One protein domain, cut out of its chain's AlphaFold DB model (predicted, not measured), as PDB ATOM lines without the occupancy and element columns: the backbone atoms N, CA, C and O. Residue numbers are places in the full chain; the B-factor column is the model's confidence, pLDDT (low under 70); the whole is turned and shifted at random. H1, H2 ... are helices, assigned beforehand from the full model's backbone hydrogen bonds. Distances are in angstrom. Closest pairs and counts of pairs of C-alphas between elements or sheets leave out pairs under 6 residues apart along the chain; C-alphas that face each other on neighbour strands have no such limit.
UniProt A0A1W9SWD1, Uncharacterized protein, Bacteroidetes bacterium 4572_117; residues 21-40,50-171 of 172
ATOM      1  N   LEU A  21     143.363 159.386  77.350       98.19
ATOM      2  CA  LEU A  21     144.361 159.889  76.400       98.19
ATOM      3  C   LEU A  21     145.761 159.963  77.017       98.19
ATOM      4  O   LEU A  21     146.736 159.620  76.362       98.19
ATOM      5  N   LEU A  22     145.887 160.426  78.263       98.38
ATOM      6  CA  LEU A  22     147.193 160.483  78.928       98.38
ATOM      7  C   LEU A  22     147.787 159.086  79.149       98.38
ATOM      8  O   LEU A  22     148.994 158.919  79.017       98.38
ATOM      9  N   HIS A  23     146.942 158.099  79.437       98.00
ATOM     10  CA  HIS A  23     147.321 156.691  79.477       98.00
ATOM     11  C   HIS A  23     147.791 156.187  78.110       98.00
ATOM     12  O   HIS A  23     148.902 155.684  78.010       98.00
ATOM     13  N   GLU A  24     147.027 156.422  77.050       97.31
ATOM     14  CA  GLU A  24     147.382 156.021  75.681       97.31
ATOM     15  C   GLU A  24     148.694 156.696  75.207       97.31
ATOM     16  O   GLU A  24     149.494 156.113  74.479       97.31
ATOM     17  N   LEU A  25     148.980 157.917  75.679       97.56
ATOM     18  CA  LEU A  25     150.269 158.590  75.461       97.56
ATOM     19  C   LEU A  25     151.418 157.973  76.275       97.56
ATOM     20  O   LEU A  25     152.553 157.945  75.801       97.56
ATOM     21  N   GLU A  26     151.159 157.492  77.489       97.81
ATOM     22  CA  GLU A  26     152.137 156.735  78.283       97.81
ATOM     23  C   GLU A  26     152.468 155.389  77.622       97.81
ATOM     24  O   GLU A  26     153.603 154.917  77.696       97.81
ATOM     25  N   GLU A  27     151.499 154.808  76.917       96.38
ATOM     26  CA  GLU A  27     151.616 153.567  76.152       96.38
ATOM     27  C   GLU A  27     152.238 153.732  74.762       96.38
ATOM     28  O   GLU A  27     152.277 152.782  73.983       96.38
ATOM     29  N   TRP A  28     152.805 154.893  74.431       95.06
ATOM     30  CA  TRP A  28     153.335 155.143  73.085       95.06
ATOM     31  C   TRP A  28     154.385 154.120  72.601       95.06
ATOM     32  O   TRP A  28     154.563 153.925  71.392       95.06
ATOM     33  N   TYR A  29     155.067 153.466  73.548       91.19
ATOM     34  CA  TYR A  29     156.055 152.402  73.331       91.19
ATOM     35  C   TYR A  29     155.634 151.051  73.940       91.19
ATOM     36  O   TYR A  29     156.477 150.191  74.195       91.19
ATOM     37  N   ILE A  30     154.336 150.835  74.189       92.88
ATOM     38  CA  ILE A  30     153.851 149.614  74.846       92.88
ATOM     39  C   ILE A  30     154.172 148.346  74.056       92.88
ATOM     40  O   ILE A  30     154.459 147.326  74.665       92.88
ATOM     41  N   PHE A  31     154.190 148.400  72.724       89.50
ATOM     42  CA  PHE A  31     154.453 147.219  71.892       89.50
ATOM     43  C   PHE A  31     155.893 146.714  72.011       89.50
ATOM     44  O   PHE A  31     156.118 145.509  71.996       89.50
ATOM     45  N   GLU A  32     156.863 147.611  72.198       90.50
ATOM     46  CA  GLU A  32     158.245 147.212  72.480       90.50
ATOM     47  C   GLU A  32     158.334 146.530  73.849       90.50
ATOM     48  O   GLU A  32     158.916 145.454  73.980       90.50
ATOM     49  N   TRP A  33     157.702 147.119  74.868       93.12
ATOM     50  CA  TRP A  33     157.613 146.506  76.192       93.12
ATOM     51  C   TRP A  33     156.933 145.131  76.133       93.12
ATOM     52  O   TRP A  33     157.444 144.164  76.690       93.12
ATOM     53  N   TRP A  34     155.827 145.035  75.398       91.56
ATOM     54  CA  TRP A  34     155.021 143.834  75.223       91.56
ATOM     55  C   TRP A  34     155.830 142.668  74.658       91.56
ATOM     56  O   TRP A  34     155.833 141.584  75.238       91.56
ATOM     57  N   SER A  35     156.569 142.907  73.572       90.44
ATOM     58  CA  SER A  35     157.426 141.891  72.954       90.44
ATOM     59  C   SER A  35     158.578 141.433  73.849       90.44
ATOM     60  O   SER A  35     159.081 140.326  73.670       90.44
ATOM     61  N   ASN A  36     158.986 142.252  74.821       91.81
ATOM     62  CA  ASN A  36     160.051 141.906  75.758       91.81
ATOM     63  C   ASN A  36     159.562 141.074  76.950       91.81
ATOM     64  O   ASN A  36     160.340 140.289  77.491       91.81
ATOM     65  N   VAL A  37     158.311 141.254  77.388       93.44
ATOM     66  CA  VAL A  37     157.785 140.590  78.597       93.44
ATOM     67  C   VAL A  37     156.914 139.369  78.305       93.44
ATOM     68  O   VAL A  37     156.829 138.494  79.162       93.44
ATOM     69  N   PHE A  38     156.302 139.283  77.117       93.62
ATOM     70  CA  PHE A  38     155.454 138.158  76.709       93.62
ATOM     71  C   PHE A  38     156.137 137.308  75.625       93.62
ATOM     72  O   PHE A  38     156.179 137.719  74.456       93.62
ATOM     73  N   PRO A  39     156.634 136.102  75.963       88.69
ATOM     74  CA  PRO A  39     157.305 135.220  75.007       88.69
ATOM     75  C   PRO A  39     156.396 134.728  73.873       88.69
ATOM     76  O   PRO A  39     156.887 134.431  72.787       88.69
ATOM     77  N   ASP A  40     155.083 134.628  74.114       88.56
ATOM     78  CA  ASP A  40     154.073 134.204  73.135       88.56
ATOM     79  C   ASP A  40     153.434 135.379  72.373       88.56
ATOM     80  O   ASP A  40     152.422 135.204  71.688       88.56
ATOM     81  N   ARG A  50     149.798 152.306  67.219       93.19
ATOM     82  CA  ARG A  50     149.658 153.751  67.489       93.19
ATOM     83  C   ARG A  50     148.369 154.351  66.938       93.19
ATOM     84  O   ARG A  50     147.770 155.209  67.585       93.19
ATOM     85  N   VAL A  51     147.935 153.915  65.755       93.94
ATOM     86  CA  VAL A  51     146.639 154.322  65.194       93.94
ATOM     87  C   VAL A  51     145.507 153.876  66.114       93.94
ATOM     88  O   VAL A  51     144.609 154.674  66.372       93.94
ATOM     89  N   TRP A  52     145.577 152.660  66.662       93.56
ATOM     90  CA  TRP A  52     144.614 152.170  67.644       93.56
ATOM     91  C   TRP A  52     144.573 153.042  68.905       93.56
ATOM     92  O   TRP A  52     143.489 153.509  69.246       93.56
ATOM     93  N   LEU A  53     145.723 153.348  69.527       94.56
ATOM     94  CA  LEU A  53     145.799 154.187  70.741       94.56
ATOM     95  C   LEU A  53     145.162 155.582  70.530       94.56
ATOM     96  O   LEU A  53     144.450 156.133  71.377       94.56
ATOM     97  N   LEU A  54     145.395 156.180  69.356       95.81
ATOM     98  CA  LEU A  54     144.816 157.479  68.997       95.81
ATOM     99  C   LEU A  54     143.320 157.377  68.672       95.81
ATOM    100  O   LEU A  54     142.540 158.253  69.060       95.81
ATOM    101  N   ALA A  55     142.906 156.326  67.962       95.81
ATOM    102  CA  ALA A  55     141.517 156.108  67.579       95.81
ATOM    103  C   ALA A  55     140.633 155.800  68.795       95.81
ATOM    104  O   ALA A  55     139.554 156.384  68.918       95.81
ATOM    105  N   SER A  56     141.097 154.949  69.719       94.81
ATOM    106  CA  SER A  56     140.418 154.642  70.985       94.81
ATOM    107  C   SER A  56     140.231 155.916  71.821       94.81
ATOM    108  O   SER A  56     139.125 156.201  72.292       94.81
ATOM    109  N   SER A  57     141.278 156.743  71.926       96.69
ATOM    110  CA  SER A  57     141.245 158.039  72.612       96.69
ATOM    111  C   SER A  57     140.214 158.983  71.995       96.69
ATOM    112  O   SER A  57     139.340 159.508  72.694       96.69
ATOM    113  N   ALA A  58     140.277 159.183  70.675       97.88
ATOM    114  CA  ALA A  58     139.345 160.042  69.950       97.88
ATOM    115  C   ALA A  58     137.896 159.559  70.111       97.88
ATOM    116  O   ALA A  58     136.993 160.363  70.355       97.88
ATOM    117  N   PHE A  59     137.678 158.246  70.050       96.88
ATOM    118  CA  PHE A  59     136.374 157.636  70.263       96.88
ATOM    119  C   PHE A  59     135.829 157.918  71.671       96.88
ATOM    120  O   PHE A  59     134.668 158.310  71.810       96.88
ATOM    121  N   GLY A  60     136.669 157.824  72.707       96.38
ATOM    122  CA  GLY A  60     136.305 158.191  74.076       96.38
ATOM    123  C   GLY A  60     135.845 159.650  74.201       96.38
ATOM    124  O   GLY A  60     134.806 159.922  74.810       96.38
ATOM    125  N   PHE A  61     136.569 160.587  73.577       97.81
ATOM    126  CA  PHE A  61     136.178 162.002  73.528       97.81
ATOM    127  C   PHE A  61     134.842 162.214  72.813       97.81
ATOM    128  O   PHE A  61     133.988 162.946  73.320       97.81
ATOM    129  N   ILE A  62     134.639 161.564  71.664       97.81
ATOM    130  CA  ILE A  62     133.396 161.664  70.892       97.81
ATOM    131  C   ILE A  62     132.219 161.152  71.723       97.81
ATOM    132  O   ILE A  62     131.230 161.869  71.876       97.81
ATOM    133  N   LEU A  63     132.319 159.956  72.310       96.69
ATOM    134  CA  LEU A  63     131.236 159.377  73.107       96.69
ATOM    135  C   LEU A  63     130.883 160.242  74.317       96.69
ATOM    136  O   LEU A  63     129.708 160.533  74.540       96.69
ATOM    137  N   ILE A  64     131.879 160.705  75.073       96.44
ATOM    138  CA  ILE A  64     131.636 161.575  76.229       96.44
ATOM    139  C   ILE A  64     131.061 162.925  75.806       96.44
ATOM    140  O   ILE A  64     130.163 163.428  76.484       96.44
ATOM    141  N   GLY A  65     131.498 163.483  74.674       96.31
ATOM    142  CA  GLY A  65     130.901 164.678  74.083       96.31
ATOM    143  C   GLY A  65     129.424 164.475  73.744       96.31
ATOM    144  O   GLY A  65     128.580 165.265  74.174       96.31
ATOM    145  N   LEU A  66     129.095 163.379  73.053       95.56
ATOM    146  CA  LEU A  66     127.721 163.025  72.693       95.56
ATOM    147  C   LEU A  66     126.845 162.815  73.932       95.56
ATOM    148  O   LEU A  66     125.750 163.371  74.012       95.56
ATOM    149  N   PHE A  67     127.325 162.061  74.925       94.31
ATOM    150  CA  PHE A  67     126.581 161.830  76.162       94.31
ATOM    151  C   PHE A  67     126.341 163.152  76.891       94.31
ATOM    152  O   PHE A  67     125.198 163.487  77.194       94.31
ATOM    153  N   SER A  68     127.399 163.938  77.107       92.88
ATOM    154  CA  SER A  68     127.338 165.205  77.845       92.88
ATOM    155  C   SER A  68     126.381 166.222  77.229       92.88
ATOM    156  O   SER A  68     125.813 167.029  77.966       92.88
ATOM    157  N   TYR A  69     126.238 166.216  75.899       92.94
ATOM    158  CA  TYR A  69     125.446 167.205  75.171       92.94
ATOM    159  C   TYR A  69     123.995 166.764  74.937       92.94
ATOM    160  O   TYR A  69     123.083 167.576  75.075       92.94
ATOM    161  N   PHE A  70     123.761 165.491  74.602       92.81
ATOM    162  CA  PHE A  70     122.447 165.026  74.140       92.81
ATOM    163  C   PHE A  70     121.641 164.246  75.183       92.81
ATOM    164  O   PHE A  70     120.454 164.000  74.969       92.81
ATOM    165  N   MET A  71     122.244 163.823  76.299       94.19
ATOM    166  CA  MET A  71     121.591 162.919  77.249       94.19
ATOM    167  C   MET A  71     121.237 163.591  78.580       94.19
ATOM    168  O   MET A  71     121.866 164.548  79.026       94.19
ATOM    169  N   ASN A  72     120.223 163.047  79.259       94.38
ATOM    170  CA  ASN A  72     119.878 163.469  80.617       94.38
ATOM    171  C   ASN A  72     120.965 163.022  81.627       94.38
ATOM    172  O   ASN A  72     121.632 162.010  81.391       94.38
ATOM    173  N   PRO A  73     121.106 163.688  82.791       93.44
ATOM    174  CA  PRO A  73     122.197 163.427  83.739       93.44
ATOM    175  C   PRO A  73     122.332 161.969  84.201       93.44
ATOM    176  O   PRO A  73     123.442 161.478  84.400       93.44
ATOM    177  N   LYS A  74     121.211 161.255  84.353       95.50
ATOM    178  CA  LYS A  74     121.216 159.848  84.761       95.50
ATOM    179  C   LYS A  74     121.773 158.953  83.659       95.50
ATOM    180  O   LYS A  74     122.623 158.112  83.936       95.50
ATOM    181  N   THR A  75     121.321 159.139  82.420       95.25
ATOM    182  CA  THR A  75     121.849 158.398  81.268       95.25
ATOM    183  C   THR A  75     123.325 158.725  81.044       95.25
ATOM    184  O   THR A  75     124.110 157.804  80.857       95.25
ATOM    185  N   VAL A  76     123.725 159.994  81.177       95.62
ATOM    186  CA  VAL A  76     125.137 160.410  81.127       95.62
ATOM    187  C   VAL A  76     125.980 159.630  82.130       95.62
ATOM    188  O   VAL A  76     127.001 159.060  81.754       95.62
ATOM    189  N   ALA A  77     125.550 159.563  83.391       96.50
ATOM    190  CA  ALA A  77     126.270 158.823  84.420       96.50
ATOM    191  C   ALA A  77     126.383 157.332  84.089       96.50
ATOM    192  O   ALA A  77     127.455 156.753  84.252       96.50
ATOM    193  N   ILE A  78     125.293 156.713  83.624       96.62
ATOM    194  CA  ILE A  78     125.259 155.279  83.317       96.62
ATOM    195  C   ILE A  78     126.214 154.978  82.163       96.62
ATOM    196  O   ILE A  78     127.111 154.152  82.319       96.62
ATOM    197  N   SER A  79     126.065 155.684  81.041       96.06
ATOM    198  CA  SER A  79     126.874 155.461  79.844       96.06
ATOM    199  C   SER A  79     128.353 155.768  80.087       96.06
ATOM    200  O   SER A  79     129.212 155.005  79.658       96.06
ATOM    201  N   SER A  80     128.662 156.833  80.835       96.19
ATOM    202  CA  SER A  80     130.052 157.202  81.139       96.19
ATOM    203  C   SER A  80     130.732 156.189  82.063       96.19
ATOM    204  O   SER A  80     131.904 155.896  81.869       96.19
ATOM    205  N   LEU A  81     130.022 155.623  83.047       96.88
ATOM    206  CA  LEU A  81     130.595 154.601  83.934       96.88
ATOM    207  C   LEU A  81     130.706 153.225  83.272       96.88
ATOM    208  O   LEU A  81     131.631 152.486  83.592       96.88
ATOM    209  N   ILE A  82     129.807 152.890  82.340       96.62
ATOM    210  CA  ILE A  82     129.992 151.721  81.469       96.62
ATOM    211  C   ILE A  82     131.268 151.910  80.646       96.62
ATOM    212  O   ILE A  82     132.133 151.039  80.668       96.62
ATOM    213  N   LEU A  83     131.428 153.065  79.993       95.19
ATOM    214  CA  LEU A  83     132.627 153.374  79.214       95.19
ATOM    215  C   LEU A  83     133.896 153.342  80.079       95.19
ATOM    216  O   LEU A  83     134.896 152.779  79.656       95.19
ATOM    217  N   ALA A  84     133.843 153.873  81.304       96.06
ATOM    218  CA  ALA A  84     134.970 153.882  82.238       96.06
ATOM    219  C   ALA A  84     135.306 152.503  82.837       96.06
ATOM    220  O   ALA A  84     136.373 152.347  83.429       96.06
ATOM    221  N   SER A  85     134.439 151.493  82.694       95.75
ATOM    222  CA  SER A  85     134.720 150.148  83.214       95.75
ATOM    223  C   SER A  85     135.893 149.476  82.493       95.75
ATOM    224  O   SER A  85     136.692 148.798  83.134       95.75
ATOM    225  N   LEU A  86     136.052 149.724  81.190       92.56
ATOM    226  CA  LEU A  86     137.165 149.204  80.398       92.56
ATOM    227  C   LEU A  86     138.529 149.784  80.824       92.56
ATOM    228  O   LEU A  86     139.393 148.994  81.202       92.56
ATOM    229  N   PRO A  87     138.743 151.116  80.863       93.81
ATOM    230  CA  PRO A  87     140.003 151.680  81.341       93.81
ATOM    231  C   PRO A  87     140.252 151.399  82.829       93.81
ATOM    232  O   PRO A  87     141.399 151.348  83.258       93.81
ATOM    233  N   PHE A  88     139.208 151.163  83.629       97.50
ATOM    234  CA  PHE A  88     139.376 150.689  85.004       97.50
ATOM    235  C   PHE A  88     139.942 149.264  85.058       97.50
ATOM    236  O   PHE A  88     140.858 149.001  85.834       97.50
ATOM    237  N   ALA A  89     139.420 148.351  84.231       96.50
ATOM    238  CA  ALA A  89     139.947 146.992  84.099       96.50
ATOM    239  C   ALA A  89     141.404 147.005  83.614       96.50
ATOM    240  O   ALA A  89     142.257 146.346  84.203       96.50
ATOM    241  N   ASN A  90     141.685 147.826  82.601       95.19
ATOM    242  CA  ASN A  90     143.028 148.070  82.093       95.19
ATOM    243  C   ASN A  90     143.946 148.595  83.221       95.19
ATOM    244  O   ASN A  90     144.973 147.991  83.508       95.19
ATOM    245  N   GLY A  91     143.529 149.595  84.004       97.75
ATOM    246  CA  GLY A  91     144.310 150.071  85.153       97.75
ATOM    247  C   GLY A  91     144.657 148.988  86.183       97.75
ATOM    248  O   GLY A  91     145.750 149.023  86.751       97.75
ATOM    249  N   LEU A  92     143.783 148.005  86.416       98.00
ATOM    250  CA  LEU A  92     144.106 146.855  87.272       98.00
ATOM    251  C   LEU A  92     145.160 145.945  86.628       98.00
ATOM    252  O   LEU A  92     146.069 145.479  87.314       98.00
ATOM    253  N   GLN A  93     145.068 145.727  85.318       97.00
ATOM    254  CA  GLN A  93     146.022 144.940  84.540       97.00
ATOM    255  C   GLN A  93     147.436 145.543  84.571       97.00
ATOM    256  O   GLN A  93     148.371 144.832  84.936       97.00
ATOM    257  N   HIS A  94     147.607 146.844  84.297       97.38
ATOM    258  CA  HIS A  94     148.933 147.489  84.380       97.38
ATOM    259  C   HIS A  94     149.511 147.437  85.791       97.38
ATOM    260  O   HIS A  94     150.714 147.242  85.966       97.38
ATOM    261  N   LEU A  95     148.654 147.567  86.807       97.88
ATOM    262  CA  LEU A  95     149.083 147.459  88.194       97.88
ATOM    263  C   LEU A  95     149.597 146.051  88.506       97.88
ATOM    264  O   LEU A  95     150.615 145.911  89.176       97.88
ATOM    265  N   TYR A  96     148.921 145.011  88.015       97.62
ATOM    266  CA  TYR A  96     149.397 143.639  88.162       97.62
ATOM    267  C   TYR A  96     150.716 143.412  87.424       97.62
ATOM    268  O   TYR A  96     151.649 142.894  88.031       97.62
ATOM    269  N   TRP A  97     150.833 143.846  86.167       97.25
ATOM    270  CA  TRP A  97     152.056 143.679  85.378       97.25
ATOM    271  C   TRP A  97     153.272 144.377  85.982       97.25
ATOM    272  O   TRP A  97     154.351 143.785  85.980       97.25
ATOM    273  N   LEU A  98     153.090 145.557  86.585       97.62
ATOM    274  CA  LEU A  98     154.148 146.252  87.321       97.62
ATOM    275  C   LEU A  98     154.774 145.349  88.393       97.62
ATOM    276  O   LEU A  98     155.995 145.264  88.512       97.62
ATOM    277  N   PHE A  99     153.938 144.674  89.187       97.62
ATOM    278  CA  PHE A  99     154.411 143.804  90.262       97.62
ATOM    279  C   PHE A  99     154.868 142.438  89.750       97.62
ATOM    280  O   PHE A  99     155.885 141.928  90.214       97.62
ATOM    281  N   TYR A 100     154.146 141.854  88.795       97.69
ATOM    282  CA  TYR A 100     154.425 140.517  88.277       97.69
ATOM    283  C   TYR A 100     155.752 140.468  87.514       97.69
ATOM    284  O   TYR A 100     156.613 139.652  87.833       97.69
ATOM    285  N   PHE A 101     155.966 141.392  86.572       96.44
ATOM    286  CA  PHE A 101     157.204 141.460  85.793       96.44
ATOM    287  C   PHE A 101     158.317 142.246  86.493       96.44
ATOM    288  O   PHE A 101     159.445 142.276  86.003       96.44
ATOM    289  N   SER A 102     158.021 142.884  87.635       96.00
ATOM    290  CA  SER A 102     158.986 143.682  88.409       96.00
ATOM    291  C   SER A 102     159.718 144.736  87.565       96.00
ATOM    292  O   SER A 102     160.881 145.060  87.805       96.00
ATOM    293  N   THR A 103     159.030 145.276  86.561       95.31
ATOM    294  CA  THR A 103     159.525 146.304  85.648       95.31
ATOM    295  C   THR A 103     158.436 147.337  85.424       95.31
ATOM    296  O   THR A 103     157.253 147.057  85.609       95.31
ATOM    297  N   TYR A 104     158.827 148.544  85.025       96.75
ATOM    298  CA  TYR A 104     157.858 149.562  84.654       96.75
ATOM    299  C   TYR A 104     157.001 149.070  83.484       96.75
ATOM    300  O   TYR A 104     157.525 148.678  82.440       96.75
ATOM    301  N   THR A 105     155.685 149.117  83.667       96.44
ATOM    302  CA  THR A 105     154.700 148.819  82.633       96.44
ATOM    303  C   THR A 105     154.181 150.140  82.065       96.44
ATOM    304  O   THR A 105     153.561 150.897  82.819       96.44
ATOM    305  N   PRO A 106     154.391 150.435  80.768       97.19
ATOM    306  CA  PRO A 106     153.776 151.590  80.118       97.19
ATOM    307  C   PRO A 106     152.267 151.615  80.376       97.19
ATOM    308  O   PRO A 106     151.617 150.578  80.285       97.19
ATOM    309  N   GLY A 107     151.736 152.769  80.773       96.94
ATOM    310  CA  GLY A 107     150.321 152.958  81.104       96.94
ATOM    311  C   GLY A 107     149.997 152.894  82.603       96.94
ATOM    312  O   GLY A 107     148.907 153.307  82.999       96.94
ATOM    313  N   VAL A 108     150.907 152.418  83.465       97.81
ATOM    314  CA  VAL A 108     150.627 152.221  84.899       97.81
ATOM    315  C   VAL A 108     150.384 153.527  85.664       97.81
ATOM    316  O   VAL A 108     149.573 153.560  86.595       97.81
ATOM    317  N   ILE A 109     151.042 154.626  85.290       97.94
ATOM    318  CA  ILE A 109     150.874 155.910  85.977       97.94
ATOM    319  C   ILE A 109     149.455 156.425  85.747       97.94
ATOM    320  O   ILE A 109     148.713 156.675  86.704       97.94
ATOM    321  N   PHE A 110     149.054 156.563  84.489       98.06
ATOM    322  CA  PHE A 110     147.781 157.175  84.144       98.06
ATOM    323  C   PHE A 110     146.604 156.205  84.235       98.06
ATOM    324  O   PHE A 110     145.530 156.650  84.634       98.06
ATOM    325  N   ALA A 111     146.767 154.904  83.981       96.94
ATOM    326  CA  ALA A 111     145.676 153.941  84.155       96.94
ATOM    327  C   ALA A 111     145.453 153.582  85.629       96.94
ATOM    328  O   ALA A 111     144.330 153.669  86.131       96.94
ATOM    329  N   SER A 112     146.515 153.213  86.351       97.75
ATOM    330  CA  SER A 112     146.395 152.686  87.714       97.75
ATOM    331  C   SER A 112     146.402 153.793  88.764       97.75
ATOM    332  O   SER A 112     145.480 153.882  89.572       97.75
ATOM    333  N   PHE A 113     147.411 154.665  88.771       97.81
ATOM    334  CA  PHE A 113     147.550 155.657  89.847       97.81
ATOM    335  C   PHE A 113     146.658 156.890  89.673       97.81
ATOM    336  O   PHE A 113     146.379 157.576  90.655       97.81
ATOM    337  N   ILE A 114     146.169 157.158  88.459       98.19
ATOM    338  CA  ILE A 114     145.268 158.287  88.181       98.19
ATOM    339  C   ILE A 114     143.886 157.798  87.735       98.19
ATOM    340  O   ILE A 114     142.878 158.207  88.315       98.19
ATOM    341  N   GLY A 115     143.818 156.893  86.760       97.75
ATOM    342  CA  GLY A 115     142.579 156.390  86.160       97.75
ATOM    343  C   GLY A 115     141.657 155.684  87.145       97.75
ATOM    344  O   GLY A 115     140.467 156.012  87.204       97.75
ATOM    345  N   ILE A 116     142.190 154.786  87.979       98.06
ATOM    346  CA  ILE A 116     141.414 154.114  89.034       98.06
ATOM    347  C   ILE A 116     140.852 155.140  90.036       98.06
ATOM    348  O   ILE A 116     139.624 155.177  90.192       98.06
ATOM    349  N   PRO A 117     141.654 156.016  90.683       97.94
ATOM    350  CA  PRO A 117     141.115 157.034  91.587       97.94
ATOM    351  C   PRO A 117     140.083 157.962  90.945       97.94
ATOM    352  O   PRO A 117     139.055 158.248  91.561       97.94
ATOM    353  N   VAL A 118     140.313 158.406  89.706       97.25
ATOM    354  CA  VAL A 118     139.365 159.255  88.968       97.25
ATOM    355  C   VAL A 118     138.052 158.515  88.722       97.25
ATOM    356  O   VAL A 118     136.983 159.067  88.989       97.25
ATOM    357  N   THR A 119     138.105 157.256  88.293       97.44
ATOM    358  CA  THR A 119     136.904 156.440  88.064       97.44
ATOM    359  C   THR A 119     136.128 156.207  89.361       97.44
ATOM    360  O   THR A 119     134.908 156.385  89.388       97.44
ATOM    361  N   ILE A 120     136.820 155.903  90.466       97.56
ATOM    362  CA  ILE A 120     136.206 155.769  91.797       97.56
ATOM    363  C   ILE A 120     135.544 157.085  92.215       97.56
ATOM    364  O   ILE A 120     134.406 157.082  92.688       97.56
ATOM    365  N   TYR A 121     136.219 158.217  92.010       96.94
ATOM    366  CA  TYR A 121     135.684 159.534  92.343       96.94
ATOM    367  C   TYR A 121     134.429 159.875  91.524       96.94
ATOM    368  O   TYR A 121     133.438 160.344  92.089       96.94
ATOM    369  N   ILE A 122     134.418 159.589  90.219       96.75
ATOM    370  CA  ILE A 122     133.242 159.789  89.356       96.75
ATOM    371  C   ILE A 122     132.086 158.884  89.794       96.75
ATOM    372  O   ILE A 122     130.953 159.354  89.912       96.75
ATOM    373  N   ALA A 123     132.352 157.610  90.093       97.50
ATOM    374  CA  ALA A 123     131.334 156.685  90.588       97.50
ATOM    375  C   ALA A 123     130.748 157.153  91.930       97.50
ATOM    376  O   ALA A 123     129.526 157.154  92.114       97.50
ATOM    377  N   TRP A 124     131.601 157.616  92.848       97.00
ATOM    378  CA  TRP A 124     131.176 158.210  94.113       97.00
ATOM    379  C   TRP A 124     130.281 159.432  93.888       97.00
ATOM    380  O   TRP A 124     129.203 159.503  94.483       97.00
ATOM    381  N   ARG A 125     130.658 160.339  92.976       96.19
ATOM    382  CA  ARG A 125     129.849 161.515  92.616       96.19
ATOM    383  C   ARG A 125     128.492 161.142  92.028       96.19
ATOM    384  O   ARG A 125     127.475 161.692  92.448       96.19
ATOM    385  N   ALA A 126     128.450 160.156  91.134       96.88
ATOM    386  CA  ALA A 126     127.201 159.662  90.558       96.88
ATOM    387  C   ALA A 126     126.252 159.087  91.626       96.88
ATOM    388  O   ALA A 126     125.035 159.267  91.543       96.88
ATOM    389  N   ILE A 127     126.798 158.412  92.645       97.31
ATOM    390  CA  ILE A 127     126.023 157.907  93.785       97.31
ATOM    391  C   ILE A 127     125.557 159.060  94.681       97.31
ATOM    392  O   ILE A 127     124.384 159.093  95.054       97.31
ATOM    393  N   SER A 128     126.445 159.998  95.031       95.50
ATOM    394  CA  SER A 128     126.117 161.108  95.936       95.50
ATOM    395  C   SER A 128     125.044 162.033  95.366       95.50
ATOM    396  O   SER A 128     124.223 162.560  96.108       95.50
ATOM    397  N   GLU A 129     125.011 162.184  94.042       94.75
ATOM    398  CA  GLU A 129     124.018 162.988  93.325       94.75
ATOM    399  C   GLU A 129     122.749 162.190  92.966       94.75
ATOM    400  O   GLU A 129     121.894 162.673  92.231       94.75
ATOM    401  N   ASN A 130     122.594 160.964  93.488       95.88
ATOM    402  CA  ASN A 130     121.468 160.059  93.218       95.88
ATOM    403  C   ASN A 130     121.234 159.730  91.730       95.88
ATOM    404  O   ASN A 130     120.163 159.233  91.368       95.88
ATOM    405  N   LEU A 131     122.236 159.933  90.872       96.56
ATOM    406  CA  LEU A 131     122.171 159.567  89.457       96.56
ATOM    407  C   LEU A 131     122.174 158.043  89.304       96.56
ATOM    408  O   LEU A 131     121.462 157.490  88.465       96.56
ATOM    409  N   ILE A 132     122.938 157.345  90.150       96.75
ATOM    410  CA  ILE A 132     123.122 155.892  90.090       96.75
ATOM    411  C   ILE A 132     123.026 155.268  91.484       96.75
ATOM    412  O   ILE A 132     123.399 155.858  92.495       96.75
ATOM    413  N   LYS A 133     122.512 154.034  91.556       96.81
ATOM    414  CA  LYS A 133     122.466 153.249  92.798       96.81
ATOM    415  C   LYS A 133     123.756 152.451  92.975       96.81
ATOM    416  O   LYS A 133     124.242 151.865  92.017       96.81
ATOM    417  N   LYS A 134     124.229 152.300  94.217       96.56
ATOM    418  CA  LYS A 134     125.427 151.500  94.558       96.56
ATOM    419  C   LYS A 134     125.420 150.092  93.941       96.56
ATOM    420  O   LYS A 134     126.433 149.656  93.416       96.56
ATOM    421  N   ARG A 135     124.259 149.421  93.918       96.81
ATOM    422  CA  ARG A 135     124.092 148.095  93.289       96.81
ATOM    423  C   ARG A 135     124.478 148.060  91.808       96.81
ATOM    424  O   ARG A 135     124.950 147.041  91.338       96.81
ATOM    425  N   PHE A 136     124.287 149.161  91.083       96.19
ATOM    426  CA  PHE A 136     124.677 149.244  89.679       96.19
ATOM    427  C   PHE A 136     126.199 149.272  89.529       96.19
ATOM    428  O   PHE A 136     126.723 148.610  88.648       96.19
ATOM    429  N   ILE A 137     126.915 149.951  90.432       96.44
ATOM    430  CA  ILE A 137     128.386 149.925  90.447       96.44
ATOM    431  C   ILE A 137     128.897 148.504  90.700       96.44
ATOM    432  O   ILE A 137     129.795 148.058  90.003       96.44
ATOM    433  N   LEU A 138     128.283 147.768  91.632       95.88
ATOM    434  CA  LEU A 138     128.643 146.365  91.873       95.88
ATOM    435  C   LEU A 138     128.461 145.495  90.623       95.88
ATOM    436  O   LEU A 138     129.295 144.639  90.357       95.88
ATOM    437  N   LEU A 139     127.408 145.738  89.835       96.50
ATOM    438  CA  LEU A 139     127.213 145.054  88.553       96.50
ATOM    439  C   LEU A 139     128.287 145.440  87.531       96.50
ATOM    440  O   LEU A 139     128.803 144.566  86.843       96.50
ATOM    441  N   LEU A 140     128.660 146.722  87.453       95.88
ATOM    442  CA  LEU A 140     129.727 147.172  86.555       95.88
ATOM    443  C   LEU A 140     131.090 146.564  86.896       95.88
ATOM    444  O   LEU A 140     131.893 146.386  85.991       95.88
ATOM    445  N   LEU A 141     131.348 146.222  88.163       96.44
ATOM    446  CA  LEU A 141     132.607 145.602  88.587       96.44
ATOM    447  C   LEU A 141     132.771 144.153  88.107       96.44
ATOM    448  O   LEU A 141     133.897 143.664  88.091       96.44
ATOM    449  N   ILE A 142     131.700 143.480  87.671       96.81
ATOM    450  CA  ILE A 142     131.776 142.100  87.165       96.81
ATOM    451  C   ILE A 142     132.731 142.017  85.969       96.81
ATOM    452  O   ILE A 142     133.576 141.126  85.923       96.81
ATOM    453  N   PHE A 143     132.628 142.960  85.028       94.81
ATOM    454  CA  PHE A 143     133.459 142.961  83.826       94.81
ATOM    455  C   PHE A 143     134.953 143.196  84.138       94.81
ATOM    456  O   PHE A 143     135.756 142.340  83.773       94.81
ATOM    457  N   PRO A 144     135.357 144.251  84.879       95.94
ATOM    458  CA  PRO A 144     136.749 144.427  85.283       95.94
ATOM    459  C   PRO A 144     137.317 143.269  86.097       95.94
ATOM    460  O   PRO A 144     138.472 142.913  85.898       95.94
ATOM    461  N   ILE A 145     136.526 142.664  86.990       96.62
ATOM    462  CA  ILE A 145     136.971 141.501  87.768       96.62
ATOM    463  C   ILE A 145     137.235 140.306  86.850       96.62
ATOM    464  O   ILE A 145     138.229 139.614  87.041       96.62
ATOM    465  N   TYR A 146     136.377 140.072  85.856       95.88
ATOM    466  CA  TYR A 146     136.576 138.998  84.886       95.88
ATOM    467  C   TYR A 146     137.869 139.186  84.081       95.88
ATOM    468  O   TYR A 146     138.686 138.270  84.036       95.88
ATOM    469  N   ILE A 147     138.085 140.385  83.525       94.94
ATOM    470  CA  ILE A 147     139.315 140.714  82.786       94.94
ATOM    471  C   ILE A 147     140.543 140.578  83.692       94.94
ATOM    472  O   ILE A 147     141.530 139.954  83.323       94.94
ATOM    473  N   PHE A 148     140.475 141.101  84.915       96.62
ATOM    474  CA  PHE A 148     141.589 141.025  85.855       96.62
ATOM    475  C   PHE A 148     141.923 139.585  86.264       96.62
ATOM    476  O   PHE A 148     143.090 139.213  86.346       96.62
ATOM    477  N   HIS A 149     140.902 138.755  86.483       96.88
ATOM    478  CA  HIS A 149     141.081 137.329  86.739       96.88
ATOM    479  C   HIS A 149     141.763 136.634  85.557       96.88
ATOM    480  O   HIS A 149     142.692 135.860  85.764       96.88
ATOM    481  N   GLU A 150     141.341 136.922  84.325       96.12
ATOM    482  CA  GLU A 150     141.980 136.383  83.124       96.12
ATOM    483  C   GLU A 150     143.472 136.738  83.060       96.12
ATOM    484  O   GLU A 150     144.297 135.853  82.851       96.12
ATOM    485  N   VAL A 151     143.822 138.002  83.318       96.19
ATOM    486  CA  VAL A 151     145.214 138.481  83.347       96.19
ATOM    487  C   VAL A 151     146.047 137.729  84.388       96.19
ATOM    488  O   VAL A 151     147.148 137.280  84.080       96.19
ATOM    489  N   ILE A 152     145.519 137.545  85.604       97.12
ATOM    490  CA  ILE A 152     146.212 136.794  86.664       97.12
ATOM    491  C   ILE A 152     146.449 135.340  86.245       97.12
ATOM    492  O   ILE A 152     147.516 134.791  86.512       97.12
ATOM    493  N   MET A 153     145.453 134.712  85.616       97.25
ATOM    494  CA  MET A 153     145.545 133.318  85.182       97.25
ATOM    495  C   MET A 153     146.487 133.128  83.990       97.25
ATOM    496  O   MET A 153     147.049 132.045  83.842       97.25
ATOM    497  N   ALA A 154     146.649 134.153  83.151       95.44
ATOM    498  CA  ALA A 154     147.561 134.123  82.014       95.44
ATOM    499  C   ALA A 154     149.036 134.199  82.449       95.44
ATOM    500  O   ALA A 154     149.877 133.530  81.852       95.44
ATOM    501  N   GLY A 155     149.347 134.956  83.508       94.00
ATOM    502  CA  GLY A 155     150.710 135.087  84.025       94.00
ATOM    503  C   GLY A 155     151.658 135.718  83.004       94.00
ATOM    504  O   GLY A 155     151.522 136.896  82.677       94.00
ATOM    505  N   ASP A 156     152.619 134.930  82.517       92.62
ATOM    506  CA  ASP A 156     153.606 135.323  81.502       92.62
ATOM    507  C   ASP A 156     153.143 135.079  80.057       92.62
ATOM    508  O   ASP A 156     153.883 135.368  79.120       92.62
ATOM    509  N   GLN A 157     151.930 134.553  79.874       94.56
ATOM    510  CA  GLN A 157     151.295 134.412  78.569       94.56
ATOM    511  C   GLN A 157     150.422 135.625  78.268       94.56
ATOM    512  O   GLN A 157     149.825 136.228  79.166       94.56
ATOM    513  N   VAL A 158     150.258 135.939  76.987       92.31
ATOM    514  CA  VAL A 158     149.286 136.946  76.566       92.31
ATOM    515  C   VAL A 158     147.855 136.480  76.924       92.31
ATOM    516  O   VAL A 158     147.443 135.396  76.489       92.31
ATOM    517  N   PRO A 159     147.049 137.292  77.645       93.38
ATOM    518  CA  PRO A 159     145.638 136.991  77.915       93.38
ATOM    519  C   PRO A 159     144.825 136.811  76.622       93.38
ATOM    520  O   PRO A 159     145.042 137.525  75.643       93.38
ATOM    521  N   ASN A 160     143.844 135.906  76.601       91.88
ATOM    522  CA  ASN A 160     143.056 135.612  75.394       91.88
ATOM    523  C   ASN A 160     142.285 136.838  74.881       91.88
ATOM    524  O   ASN A 160     142.229 137.065  73.674       91.88
ATOM    525  N   SER A 161     141.731 137.654  75.780       89.38
ATOM    526  CA  SER A 161     141.078 138.920  75.429       89.38
ATOM    527  C   SER A 161     142.018 139.879  74.693       89.38
ATOM    528  O   SER A 161     141.592 140.558  73.759       89.38
ATOM    529  N   MET A 162     143.307 139.878  75.041       89.81
ATOM    530  CA  MET A 162     144.333 140.662  74.352       89.81
ATOM    531  C   MET A 162     144.760 140.030  73.027       89.81
ATOM    532  O   MET A 162     144.973 140.765  72.068       89.81
ATOM    533  N   LYS A 163     144.813 138.693  72.917       90.88
ATOM    534  CA  LYS A 163     145.064 138.010  71.628       90.88
ATOM    535  C   LYS A 163     144.031 138.420  70.582       90.88
ATOM    536  O   LYS A 163     144.403 138.843  69.496       90.88
ATOM    537  N   ILE A 164     142.751 138.395  70.957       90.06
ATOM    538  CA  ILE A 164     141.642 138.818  70.088       90.06
ATOM    539  C   ILE A 164     141.795 140.290  69.678       90.06
ATOM    540  O   ILE A 164     141.583 140.638  68.517       90.06
ATOM    541  N   LEU A 165     142.170 141.162  70.621       88.75
ATOM    542  CA  LEU A 165     142.388 142.578  70.330       88.75
ATOM    543  C   LEU A 165     143.553 142.787  69.352       88.75
ATOM    544  O   LEU A 165     143.419 143.550  68.400       88.75
ATOM    545  N   ILE A 166     144.673 142.098  69.566       88.56
ATOM    546  CA  ILE A 166     145.853 142.160  68.697       88.56
ATOM    547  C   ILE A 166     145.499 141.659  67.296       88.56
ATOM    548  O   ILE A 166     145.769 142.363  66.329       88.56
ATOM    549  N   GLU A 167     144.833 140.510  67.172       89.00
ATOM    550  CA  GLU A 167     144.372 139.979  65.882       89.00
ATOM    551  C   GLU A 167     143.477 140.976  65.135       89.00
ATOM    552  O   GLU A 167     143.628 141.170  63.928       89.00
ATOM    553  N   PHE A 168     142.576 141.652  65.854       87.94
ATOM    554  CA  PHE A 168     141.733 142.694  65.283       87.94
ATOM    555  C   PHE A 168     142.555 143.895  64.797       87.94
ATOM    556  O   PHE A 168     142.392 144.318  63.654       87.94
ATOM    557  N   ILE A 169     143.460 144.429  65.624       88.06
ATOM    558  CA  ILE A 169     144.312 145.574  65.262       88.06
ATOM    559  C   ILE A 169     145.198 145.239  64.057       88.06
ATOM    560  O   ILE A 169     145.342 146.061  63.158       88.06
ATOM    561  N   SER A 170     145.747 144.027  64.004       84.75
ATOM    562  CA  SER A 170     146.611 143.561  62.916       84.75
ATOM    563  C   SER A 170     145.887 143.339  61.583       84.75
ATOM    564  O   SER A 170     146.546 143.069  60.581       84.75
ATOM    565  N   SER A 171     144.554 143.423  61.549       84.56
ATOM    566  CA  SER A 171     143.761 143.279  60.320       84.56
ATOM    567  C   SER A 171     143.628 144.568  59.492       84.56
ATOM    568  O   SER A 171     143.089 144.515  58.383       84.56
TER     569      SER A 171
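What this domain is: This is residues 21 to 40 and 50 to 171 of the 172 residues of an uncharacterized protein of Bacteroidetes bacterium 4572_117 (UniProt A0A1W9SWD1). A long helix, H4, runs through the middle of an elongated, all-helix body, with H3, H5 and H7 lengthwise round it at shallow tilts. Short H1 fits between H3 and H5, H8 crosses from near H7 towards H3, and H2 lies out at one end. The printed part has 142 residues with eight named helices, H1 to H8 in order, and no named strand. It is compact, with a radius of gyration of the C-alphas of 15.9 A and spans of 47 by 28 by 24 A.

Where its parts are: Find C-alpha 73 at (122.197, 163.427, 83.739); from there H4 runs 39.8 A to residue 100, with a kink of 31 degrees near residue 83. H3, residues 50 to 70, measures 30.2 A, and H5, residues 108 to 128, 28.3 A, with a kink of 32 degrees near residue 115. Look next for H6 at residues 134 to 140, H7 at 142 to 154 and H8 at 160 to 169, ending at C-alpha 169, (144.312, 145.574, 65.262). H1 holds residues 21 to 26 and H2 residues 30 to 37.

How they stand to each other: Start at the hub, H4: it touches H5, a helical hairpin at 31 degrees, C-alphas 91 and 112 closest at 4.2 A. Residues 85 to 96 of H4 touch H7, the same way at 16 degrees, closest at Ala 89 and Pro 144, 4.3 A. H3 and H4 form another helical hairpin, closest at Phe 67 and Val 76, 5.4 A. H6 only just touches H4, with 3 pairs of C-alphas within 8 A, Ser 85 and Leu 140 closest at 6.7 A. H1 touches H3 at Leu 21 and Ser 57, 5.2 A, and H5 at His 23 and Phe 110, 4.7 A. H8 is close to but not clearly touching H7, about perpendicular at 84 degrees, Ile 147 and Ser 161 closest at 7.8 A; H2 touches no helix. Each O i to N i+4 pair is within hydrogen-bond range except in H4, 21 of 24, and H5, 14 of 17.

The domain as a whole: Look to C-alphas 39 and 130 for the farthest pair, 47.3 A. Residues 41 to 49 are not printed, and C-alphas 40 and 50 stand 20.8 A apart across the cut. Of the links printed whole, none is long. No printed residue is under 70 in pLDDT.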